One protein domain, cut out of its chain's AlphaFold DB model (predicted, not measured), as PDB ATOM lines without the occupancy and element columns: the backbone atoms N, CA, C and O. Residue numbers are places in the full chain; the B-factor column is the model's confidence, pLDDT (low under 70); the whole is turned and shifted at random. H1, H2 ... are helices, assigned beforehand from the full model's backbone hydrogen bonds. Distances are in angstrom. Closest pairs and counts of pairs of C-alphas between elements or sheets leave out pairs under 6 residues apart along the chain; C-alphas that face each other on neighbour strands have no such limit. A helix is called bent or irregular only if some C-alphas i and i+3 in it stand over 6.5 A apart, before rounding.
ATOM      1  N   GLU A  90     143.322 152.399 129.785       92.38
ATOM      2  CA  GLU A  90     141.944 152.847 129.598       92.38
ATOM      3  C   GLU A  90     141.841 154.367 129.449       92.38
ATOM      4  O   GLU A  90     141.009 154.853 128.682       92.38
ATOM      5  N   ILE A  91     142.672 155.110 130.187       93.50
ATOM      6  CA  ILE A  91     142.761 156.566 130.090       93.50
ATOM      7  C   ILE A  91     143.528 156.934 128.820       93.50
ATOM      8  O   ILE A  91     143.021 157.730 128.037       93.50
ATOM      9  N   GLU A  92     144.693 156.329 128.571       93.62
ATOM     10  CA  GLU A  92     145.510 156.599 127.374       93.62
ATOM     11  C   GLU A  92     144.731 156.406 126.062       93.62
ATOM     12  O   GLU A  92     144.802 157.255 125.169       93.62
ATOM     13  N   ASP A  93     143.911 155.357 125.976       93.00
ATOM     14  CA  ASP A  93     143.042 155.082 124.829       93.00
ATOM     15  C   ASP A  93     142.022 156.208 124.594       93.00
ATOM     16  O   ASP A  93     141.754 156.596 123.454       93.00
ATOM     17  N   ILE A  94     141.446 156.755 125.670       93.00
ATOM     18  CA  ILE A  94     140.493 157.871 125.592       93.00
ATOM     19  C   ILE A  94     141.215 159.159 125.186       93.00
ATOM     20  O   ILE A  94     140.724 159.882 124.318       93.00
ATOM     21  N   LEU A  95     142.391 159.433 125.763       92.62
ATOM     22  CA  LEU A  95     143.205 160.598 125.411       92.62
ATOM     23  C   LEU A  95     143.558 160.587 123.915       92.62
ATOM     24  O   LEU A  95     143.444 161.617 123.250       92.62
ATOM     25  N   ALA A  96     143.939 159.424 123.377       92.50
ATOM     26  CA  ALA A  96     144.222 159.250 121.956       92.50
ATOM     27  C   ALA A  96     142.963 159.421 121.089       92.50
ATOM     28  O   ALA A  96     143.008 160.113 120.073       92.50
ATOM     29  N   GLY A  97     141.830 158.847 121.508       92.12
ATOM     30  CA  GLY A  97     140.555 158.956 120.793       92.12
ATOM     31  C   GLY A  97     139.986 160.379 120.738       92.12
ATOM     32  O   GLY A  97     139.297 160.726 119.782       92.12
ATOM     33  N   TRP A  98     140.282 161.219 121.731       93.38
ATOM     34  CA  TRP A  98     139.816 162.610 121.788       93.38
ATOM     35  C   TRP A  98     140.764 163.620 121.137       93.38
ATOM     36  O   TRP A  98     140.378 164.777 120.959       93.38
ATOM     37  N   ALA A  99     141.981 163.216 120.763       89.88
ATOM     38  CA  ALA A  99     143.015 164.131 120.282       89.88
ATOM     39  C   ALA A  99     142.552 164.989 119.089       89.88
ATOM     40  O   ALA A  99     142.744 166.203 119.087       89.88
ATOM     41  N   GLU A 100     141.882 164.388 118.102       89.00
ATOM     42  CA  GLU A 100     141.409 165.111 116.915       89.00
ATOM     43  C   GLU A 100     140.287 166.107 117.249       89.00
ATOM     44  O   GLU A 100     140.323 167.260 116.817       89.00
ATOM     45  N   SER A 101     139.333 165.697 118.089       88.56
ATOM     46  CA  SER A 101     138.196 166.528 118.518       88.56
ATOM     47  C   SER A 101     138.612 167.703 119.411       88.56
ATOM     48  O   SER A 101     137.916 168.716 119.483       88.56
ATOM     49  N   LEU A 102     139.756 167.582 120.087       90.50
ATOM     50  CA  LEU A 102     140.283 168.589 121.005       90.50
ATOM     51  C   LEU A 102     141.331 169.510 120.387       90.50
ATOM     52  O   LEU A 102     141.726 170.476 121.038       90.50
ATOM     53  N   ARG A 103     141.741 169.276 119.139       88.50
ATOM     54  CA  ARG A 103     142.797 170.053 118.480       88.50
ATOM     55  C   ARG A 103     142.488 171.552 118.417       88.50
ATOM     56  O   ARG A 103     143.293 172.360 118.871       88.50
ATOM     57  N   LEU A 104     141.303 171.924 117.921       84.69
ATOM     58  CA  LEU A 104     140.890 173.331 117.815       84.69
ATOM     59  C   LEU A 104     140.731 173.999 119.202       84.69
ATOM     60  O   LEU A 104     141.374 175.026 119.433       84.69
ATOM     61  N   PRO A 105     139.979 173.423 120.170       86.25
ATOM     62  CA  PRO A 105     139.891 173.987 121.523       86.25
ATOM     63  C   PRO A 105     141.241 174.110 122.252       86.25
ATOM     64  O   PRO A 105     141.455 175.052 123.030       86.25
ATOM     65  N   ALA A 106     142.160 173.166 122.014       86.44
ATOM     66  CA  ALA A 106     143.497 173.167 122.597       86.44
ATOM     67  C   ALA A 106     144.372 174.288 122.028       86.44
ATOM     68  O   ALA A 106     144.989 175.018 122.810       86.44
ATOM     69  N   GLU A 107     144.366 174.484 120.706       86.12
ATOM     70  CA  GLU A 107     145.083 175.581 120.045       86.12
ATOM     71  C   GLU A 107     144.596 176.953 120.542       86.12
ATOM     72  O   GLU A 107     145.415 177.786 120.947       86.12
ATOM     73  N   GLU A 108     143.276 177.164 120.623       85.00
ATOM     74  CA  GLU A 108     142.686 178.404 121.152       85.00
ATOM     75  C   GLU A 108     143.103 178.681 122.602       85.00
ATOM     76  O   GLU A 108     143.403 179.817 122.980       85.00
ATOM     77  N   SER A 109     143.181 177.629 123.420       82.50
ATOM     78  CA  SER A 109     143.582 177.728 124.827       82.50
ATOM     79  C   SER A 109     145.099 177.694 125.033       82.50
ATOM     80  O   SER A 109     145.561 177.731 126.175       82.50
ATOM     81  N   ARG A 110     145.890 177.625 123.951       85.56
ATOM     82  CA  ARG A 110     147.351 177.437 123.974       85.56
ATOM     83  C   ARG A 110     147.795 176.231 124.815       85.56
ATOM     84  O   ARG A 110     148.907 176.253 125.348       85.56
ATOM     85  N   ALA A 111     146.968 175.198 124.920       87.50
ATOM     86  CA  ALA A 111     147.246 173.957 125.639       87.50
ATOM     87  C   ALA A 111     147.535 172.808 124.656       87.50
ATOM     88  O   ALA A 111     147.522 173.013 123.444       87.50
ATOM     89  N   THR A 112     147.828 171.617 125.173       89.88
ATOM     90  CA  THR A 112     147.921 170.381 124.378       89.88
ATOM     91  C   THR A 112     146.591 169.639 124.396       89.88
ATOM     92  O   THR A 112     145.815 169.770 125.349       89.88
ATOM     93  N   GLU A 113     146.341 168.825 123.371       91.50
ATOM     94  CA  GLU A 113     145.140 167.987 123.288       91.50
ATOM     95  C   GLU A 113     145.094 167.015 124.473       91.50
ATOM     96  O   GLU A 113     144.066 166.875 125.135       91.50
ATOM     97  N   ARG A 114     146.254 166.433 124.813       91.44
ATOM     98  CA  ARG A 114     146.430 165.531 125.960       91.44
ATOM     99  C   ARG A 114     146.059 166.189 127.289       91.44
ATOM    100  O   ARG A 114     145.281 165.621 128.050       91.44
ATOM    101  N   TRP A 115     146.588 167.382 127.574       92.31
ATOM    102  CA  TRP A 115     146.285 168.091 128.822       92.31
ATOM    103  C   TRP A 115     144.800 168.442 128.923       92.31
ATOM    104  O   TRP A 115     144.197 168.310 129.987       92.31
ATOM    105  N   MET A 116     144.196 168.861 127.809       92.25
ATOM    106  CA  MET A 116     142.781 169.210 127.777       92.25
ATOM    107  C   MET A 116     141.890 167.990 128.013       92.25
ATOM    108  O   MET A 116     140.945 168.071 128.793       92.25
ATOM    109  N   ALA A 117     142.224 166.856 127.397       93.44
ATOM    110  CA  ALA A 117     141.521 165.597 127.594       93.44
ATOM    111  C   ALA A 117     141.591 165.123 129.056       93.44
ATOM    112  O   ALA A 117     140.565 164.757 129.626       93.44
ATOM    113  N   LEU A 118     142.763 165.222 129.698       93.56
ATOM    114  CA  LEU A 118     142.923 164.927 131.128       93.56
ATOM    115  C   LEU A 118     142.023 165.819 131.996       93.56
ATOM    116  O   LEU A 118     141.316 165.314 132.862       93.56
ATOM    117  N   LYS A 119     141.977 167.130 131.729       92.50
ATOM    118  CA  LYS A 119     141.127 168.068 132.486       92.50
ATOM    119  C   LYS A 119     139.632 167.807 132.311       92.50
ATOM    120  O   LYS A 119     138.867 167.997 133.253       92.50
ATOM    121  N   LEU A 120     139.214 167.354 131.130       93.12
ATOM    122  CA  LEU A 120     137.837 166.918 130.900       93.12
ATOM    123  C   LEU A 120     137.508 165.645 131.686       93.12
ATOM    124  O   LEU A 120     136.437 165.565 132.281       93.12
ATOM    125  N   LEU A 121     138.430 164.678 131.736       93.69
ATOM    126  CA  LEU A 121     138.262 163.459 132.532       93.69
ATOM    127  C   LEU A 121     138.210 163.747 134.038       93.69
ATOM    128  O   LEU A 121     137.380 163.157 134.726       93.69
ATOM    129  N   GLU A 122     139.005 164.698 134.533       91.62
ATOM    130  CA  GLU A 122     138.953 165.189 135.921       91.62
ATOM    131  C   GLU A 122     137.667 165.980 136.247       91.62
ATOM    132  O   GLU A 122     137.378 166.226 137.417       91.62
ATOM    133  N   GLY A 123     136.886 166.386 135.239       89.56
ATOM    134  CA  GLY A 123     135.646 167.143 135.429       89.56
ATOM    135  C   GLY A 123     135.848 168.642 135.680       89.56
ATOM    136  O   GLY A 123     135.078 169.245 136.431       89.56
ATOM    137  N   ASP A 124     136.868 169.263 135.077       89.81
ATOM    138  CA  ASP A 124     137.075 170.713 135.171       89.81
ATOM    139  C   ASP A 124     135.924 171.481 134.477       89.81
ATOM    140  O   ASP A 124     135.786 171.418 133.248       89.81
ATOM    141  N   PRO A 125     135.111 172.264 135.216       87.25
ATOM    142  CA  PRO A 125     133.911 172.897 134.667       87.25
ATOM    143  C   PRO A 125     134.226 174.009 133.654       87.25
ATOM    144  O   PRO A 125     133.421 174.310 132.766       87.25
ATOM    145  N   LEU A 126     135.392 174.645 133.777       87.50
ATOM    146  CA  LEU A 126     135.825 175.740 132.914       87.50
ATOM    147  C   LEU A 126     136.247 175.195 131.547       87.50
ATOM    148  O   LEU A 126     135.869 175.753 130.515       87.50
ATOM    149  N   ILE A 127     136.975 174.076 131.540       88.88
ATOM    150  CA  ILE A 127     137.373 173.384 130.312       88.88
ATOM    151  C   ILE A 127     136.172 172.695 129.661       88.88
ATOM    152  O   ILE A 127     135.970 172.857 128.457       88.88
ATOM    153  N   GLU A 128     135.328 172.014 130.443       89.25
ATOM    154  CA  GLU A 128     134.114 171.358 129.942       89.25
ATOM    155  C   GLU A 128     133.207 172.356 129.214       89.25
ATOM    156  O   GLU A 128     132.842 172.145 128.057       89.25
ATOM    157  N   SER A 129     132.899 173.491 129.851       86.44
ATOM    158  CA  SER A 129     132.041 174.514 129.241       86.44
ATOM    159  C   SER A 129     132.616 175.066 127.933       86.44
ATOM    160  O   SER A 129     131.859 175.302 126.989       86.44
ATOM    161  N   ARG A 130     133.942 175.231 127.840       85.94
ATOM    162  CA  ARG A 130     134.621 175.732 126.639       85.94
ATOM    163  C   ARG A 130     134.587 174.719 125.498       85.94
ATOM    164  O   ARG A 130     134.229 175.088 124.385       85.94
ATOM    165  N   VAL A 131     134.918 173.460 125.772       87.81
ATOM    166  CA  VAL A 131     134.974 172.403 124.750       87.81
ATOM    167  C   VAL A 131     133.581 172.082 124.211       87.81
ATOM    168  O   VAL A 131     133.413 171.955 122.998       87.81
ATOM    169  N   VAL A 132     132.574 172.020 125.087       87.56
ATOM    170  CA  VAL A 132     131.180 171.779 124.685       87.56
ATOM    171  C   VAL A 132     130.636 172.955 123.869       87.56
ATOM    172  O   VAL A 132     130.009 172.743 122.834       87.56
ATOM    173  N   SER A 133     130.910 174.201 124.280       82.00
ATOM    174  CA  SER A 133     130.465 175.394 123.536       82.00
ATOM    175  C   SER A 133     131.177 175.552 122.191       82.00
ATOM    176  O   SER A 133     130.582 176.052 121.242       82.00
ATOM    177  N   GLY A 134     132.438 175.115 122.104       78.06
ATOM    178  CA  GLY A 134     133.228 175.098 120.872       78.06
ATOM    179  C   GLY A 134     132.892 173.944 119.922       78.06
ATOM    180  O   GLY A 134     133.503 173.843 118.864       78.06
ATOM    181  N   GLY A 135     131.945 173.067 120.282       77.50
ATOM    182  CA  GLY A 135     131.529 171.932 119.454       77.50
ATOM    183  C   GLY A 135     132.558 170.800 119.353       77.50
ATOM    184  O   GLY A 135     132.442 169.978 118.450       77.50
ATOM    185  N   GLY A 136     133.553 170.746 120.250       80.50
ATOM    186  CA  GLY A 136     134.606 169.725 120.219       80.50
ATOM    187  C   GLY A 136     134.112 168.346 120.665       80.50
ATOM    188  O   GLY A 136     134.213 167.376 119.924       80.50
ATOM    189  N   LEU A 137     133.536 168.259 121.865       86.94
ATOM    190  CA  LEU A 137     132.966 167.028 122.433       86.94
ATOM    191  C   LEU A 137     131.601 167.321 123.050       86.94
ATOM    192  O   LEU A 137     131.377 168.408 123.592       86.94
ATOM    193  N   ARG A 138     130.687 166.345 123.009       89.00
ATOM    194  CA  ARG A 138     129.412 166.456 123.725       89.00
ATOM    195  C   ARG A 138     129.599 166.076 125.187       89.00
ATOM    196  O   ARG A 138     130.393 165.206 125.534       89.00
ATOM    197  N   LYS A 139     128.791 166.690 126.052       89.75
ATOM    198  CA  LYS A 139     128.776 166.386 127.489       89.75
ATOM    199  C   LYS A 139     128.469 164.910 127.775       89.75
ATOM    200  O   LYS A 139     129.014 164.334 128.710       89.75
ATOM    201  N   GLU A 140     127.625 164.302 126.947       89.81
ATOM    202  CA  GLU A 140     127.271 162.880 127.015       89.81
ATOM    203  C   GLU A 140     128.483 161.972 126.766       89.81
ATOM    204  O   GLU A 140     128.667 160.996 127.490       89.81
ATOM    205  N   ASP A 141     129.345 162.327 125.806       90.25
ATOM    206  CA  ASP A 141     130.544 161.555 125.457       90.25
ATOM    207  C   ASP A 141     131.580 161.597 126.594       90.25
ATOM    208  O   ASP A 141     132.186 160.578 126.935       90.25
ATOM    209  N   ILE A 142     131.739 162.762 127.233       91.56
ATOM    210  CA  ILE A 142     132.630 162.946 128.389       91.56
ATOM    211  C   ILE A 142     132.138 162.111 129.579       91.56
ATOM    212  O   ILE A 142     132.909 161.351 130.168       91.56
ATOM    213  N   ALA A 143     130.842 162.195 129.895       92.00
ATOM    214  CA  ALA A 143     130.243 161.430 130.987       92.00
ATOM    215  C   ALA A 143     130.326 159.913 130.740       92.00
ATOM    216  O   ALA A 143     130.612 159.147 131.662       92.00
ATOM    217  N   ALA A 144     130.129 159.469 129.494       93.12
ATOM    218  CA  ALA A 144     130.269 158.066 129.117       93.12
ATOM    219  C   ALA A 144     131.709 157.555 129.302       93.12
ATOM    220  O   ALA A 144     131.906 156.436 129.778       93.12
ATOM    221  N   ALA A 145     132.714 158.371 128.972       92.94
ATOM    222  CA  ALA A 145     134.121 158.037 129.179       92.94
ATOM    223  C   ALA A 145     134.487 157.933 130.669       92.94
ATOM    224  O   ALA A 145     135.107 156.951 131.080       92.94
ATOM    225  N   GLN A 146     134.046 158.888 131.493       93.19
ATOM    226  CA  GLN A 146     134.244 158.853 132.948       93.19
ATOM    227  C   GLN A 146     133.594 157.615 133.583       93.19
ATOM    228  O   GLN A 146     134.204 156.935 134.409       93.19
ATOM    229  N   GLU A 147     132.376 157.276 133.159       92.94
ATOM    230  CA  GLU A 147     131.663 156.090 133.634       92.94
ATOM    231  C   GLU A 147     132.341 154.788 133.172       92.94
ATOM    232  O   GLU A 147     132.420 153.824 133.936       92.94
ATOM    233  N   ARG A 148     132.893 154.751 131.949       93.38
ATOM    234  CA  ARG A 148     133.686 153.612 131.458       93.38
ATOM    235  C   ARG A 148     134.925 153.384 132.326       93.38
ATOM    236  O   ARG A 148     135.161 152.245 132.726       93.38
ATOM    237  N   ILE A 149     135.669 154.444 132.649       92.94
ATOM    238  CA  ILE A 149     136.840 154.368 133.539       92.94
ATOM    239  C   ILE A 149     136.419 153.832 134.910       92.94
ATOM    240  O   ILE A 149     137.003 152.864 135.395       92.94
ATOM    241  N   LYS A 150     135.338 154.376 135.479       93.31
ATOM    242  CA  LYS A 150     134.813 153.959 136.783       93.31
ATOM    243  C   LYS A 150     134.436 152.484 136.849       93.31
ATOM    244  O   LYS A 150     134.646 151.835 137.873       93.31
ATOM    245  N   ARG A 151     133.896 151.933 135.763       93.62
ATOM    246  CA  ARG A 151     133.536 150.511 135.691       93.62
ATOM    247  C   ARG A 151     134.743 149.587 135.584       93.62
ATOM    248  O   ARG A 151     134.690 148.509 136.163       93.62
ATOM    249  N   ILE A 152     135.778 149.983 134.840       93.38
ATOM    250  CA  ILE A 152     136.946 149.131 134.567       93.38
ATOM    251  C   ILE A 152     137.980 149.227 135.693       93.38
ATOM    252  O   ILE A 152     138.439 148.203 136.183       93.38
ATOM    253  N   LEU A 153     138.324 150.446 136.122       91.81
ATOM    254  CA  LEU A 153     139.353 150.686 137.141       91.81
ATOM    255  C   LEU A 153     138.810 150.650 138.574       91.81
ATOM    256  O   LEU A 153     139.589 150.689 139.520       91.81
ATOM    257  N   HIS A 154     137.484 150.591 138.751       92.56
ATOM    258  CA  HIS A 154     136.818 150.690 140.059       92.56
ATOM    259  C   HIS A 154     137.162 151.969 140.851       92.56
ATOM    260  O   HIS A 154     136.962 152.018 142.064       92.56
ATOM    261  N   GLN A 155     137.631 153.003 140.155       91.62
ATOM    262  CA  GLN A 155     138.018 154.318 140.667       91.62
ATOM    263  C   GLN A 155     137.444 155.395 139.750       91.62
ATOM    264  O   GLN A 155     137.270 155.161 138.550       91.62
ATOM    265  N   THR A 156     137.141 156.579 140.275       92.25
ATOM    266  CA  THR A 156     136.777 157.701 139.399       92.25
ATOM    267  C   THR A 156     137.991 158.159 138.579       92.25
ATOM    268  O   THR A 156     139.141 157.862 138.903       92.25
ATOM    269  N   ALA A 157     137.755 158.836 137.451       91.19
ATOM    270  CA  ALA A 157     138.842 159.221 136.549       91.19
ATOM    271  C   ALA A 157     139.845 160.183 137.212       91.19
ATOM    272  O   ALA A 157     141.043 160.075 136.972       91.19
ATOM    273  N   ASP A 158     139.371 161.074 138.084       92.31
ATOM    274  CA  ASP A 158     140.202 161.963 138.897       92.31
ATOM    275  C   ASP A 158     141.080 161.198 139.901       92.31
ATOM    276  O   ASP A 158     142.264 161.511 140.024       92.31
TER     277      ASP A 158
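What this domain is: This is residues 90 to 158 of the 676 residues of the protein "Ferrous iron transport protein B" of Synergistetes bacterium ADurb.Bin520 (UniProt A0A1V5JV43). A long, kinked helix, H1, makes one side of an elongated body; H3 and then H4 make the other side, and the short H2 crosses between the two sides. H1 and H4 run opposite ways, with the first residues of H1 near H4. The printed part has 69 residues, with four named helices in the order H1, H2, H3, H4 and no named strand: all helix. It is compact, with a radius of gyration of the C-alphas of 11.1 A, and spans 34 by 19 by 15 A.

How they stand to each other: Start with H1, residues 90 to 108, and look near residue 101 for a kink of 76 degrees; H1 is irregular there, with C-alphas 101 and 104 7.4 A apart. H2, residues 113 to 121, touches H1 at a steep tilt of 66 degrees, opposite ways; their closest C-alphas, of Ala 99 and Glu 113, are 5.3 A apart. H3, residues 125 to 133, touches H2, closest at the C-alphas of Leu 120 and Glu 128, 5.9 A. With residues 102 to 105 alone, H1 only just touches H3, with 3 pairs of C-alphas within 8 A, the closest those of Pro 105 and Val 131, 6.1 A. H4, residues 139 to 153, touches H2 about perpendicular, at 79 degrees, with its residues 142 to 146 alone; the closest C-alphas are those of Leu 121 and Gln 146, 6.1 A. H1 touches H4 with residues 90 to 94 alone, at a shallow tilt of 27 degrees; C-alphas 90 and 149 are closest, 6.6 A. In H2, H3 and H4 every O i to N i+4 pair is within hydrogen-bond range; in H1, 10 of 15 are.

Where its parts are: Find C-alpha 90 at (141.944, 152.847, 129.598); from there H1 runs 26.9 A to C-alpha 108. H2 covers 12.4 A and H3 11.9 A. H4 runs 21.2 A from C-alpha 139 to C-alpha 153 at (139.353, 150.686, 137.141).

The domain as a whole: The C-alphas farthest apart, of Glu 108 and His 154, are 34.1 A apart. The printed part has no cut, and the three links are tight. Its mean pLDDT is 89.9, and no printed residue is under 70.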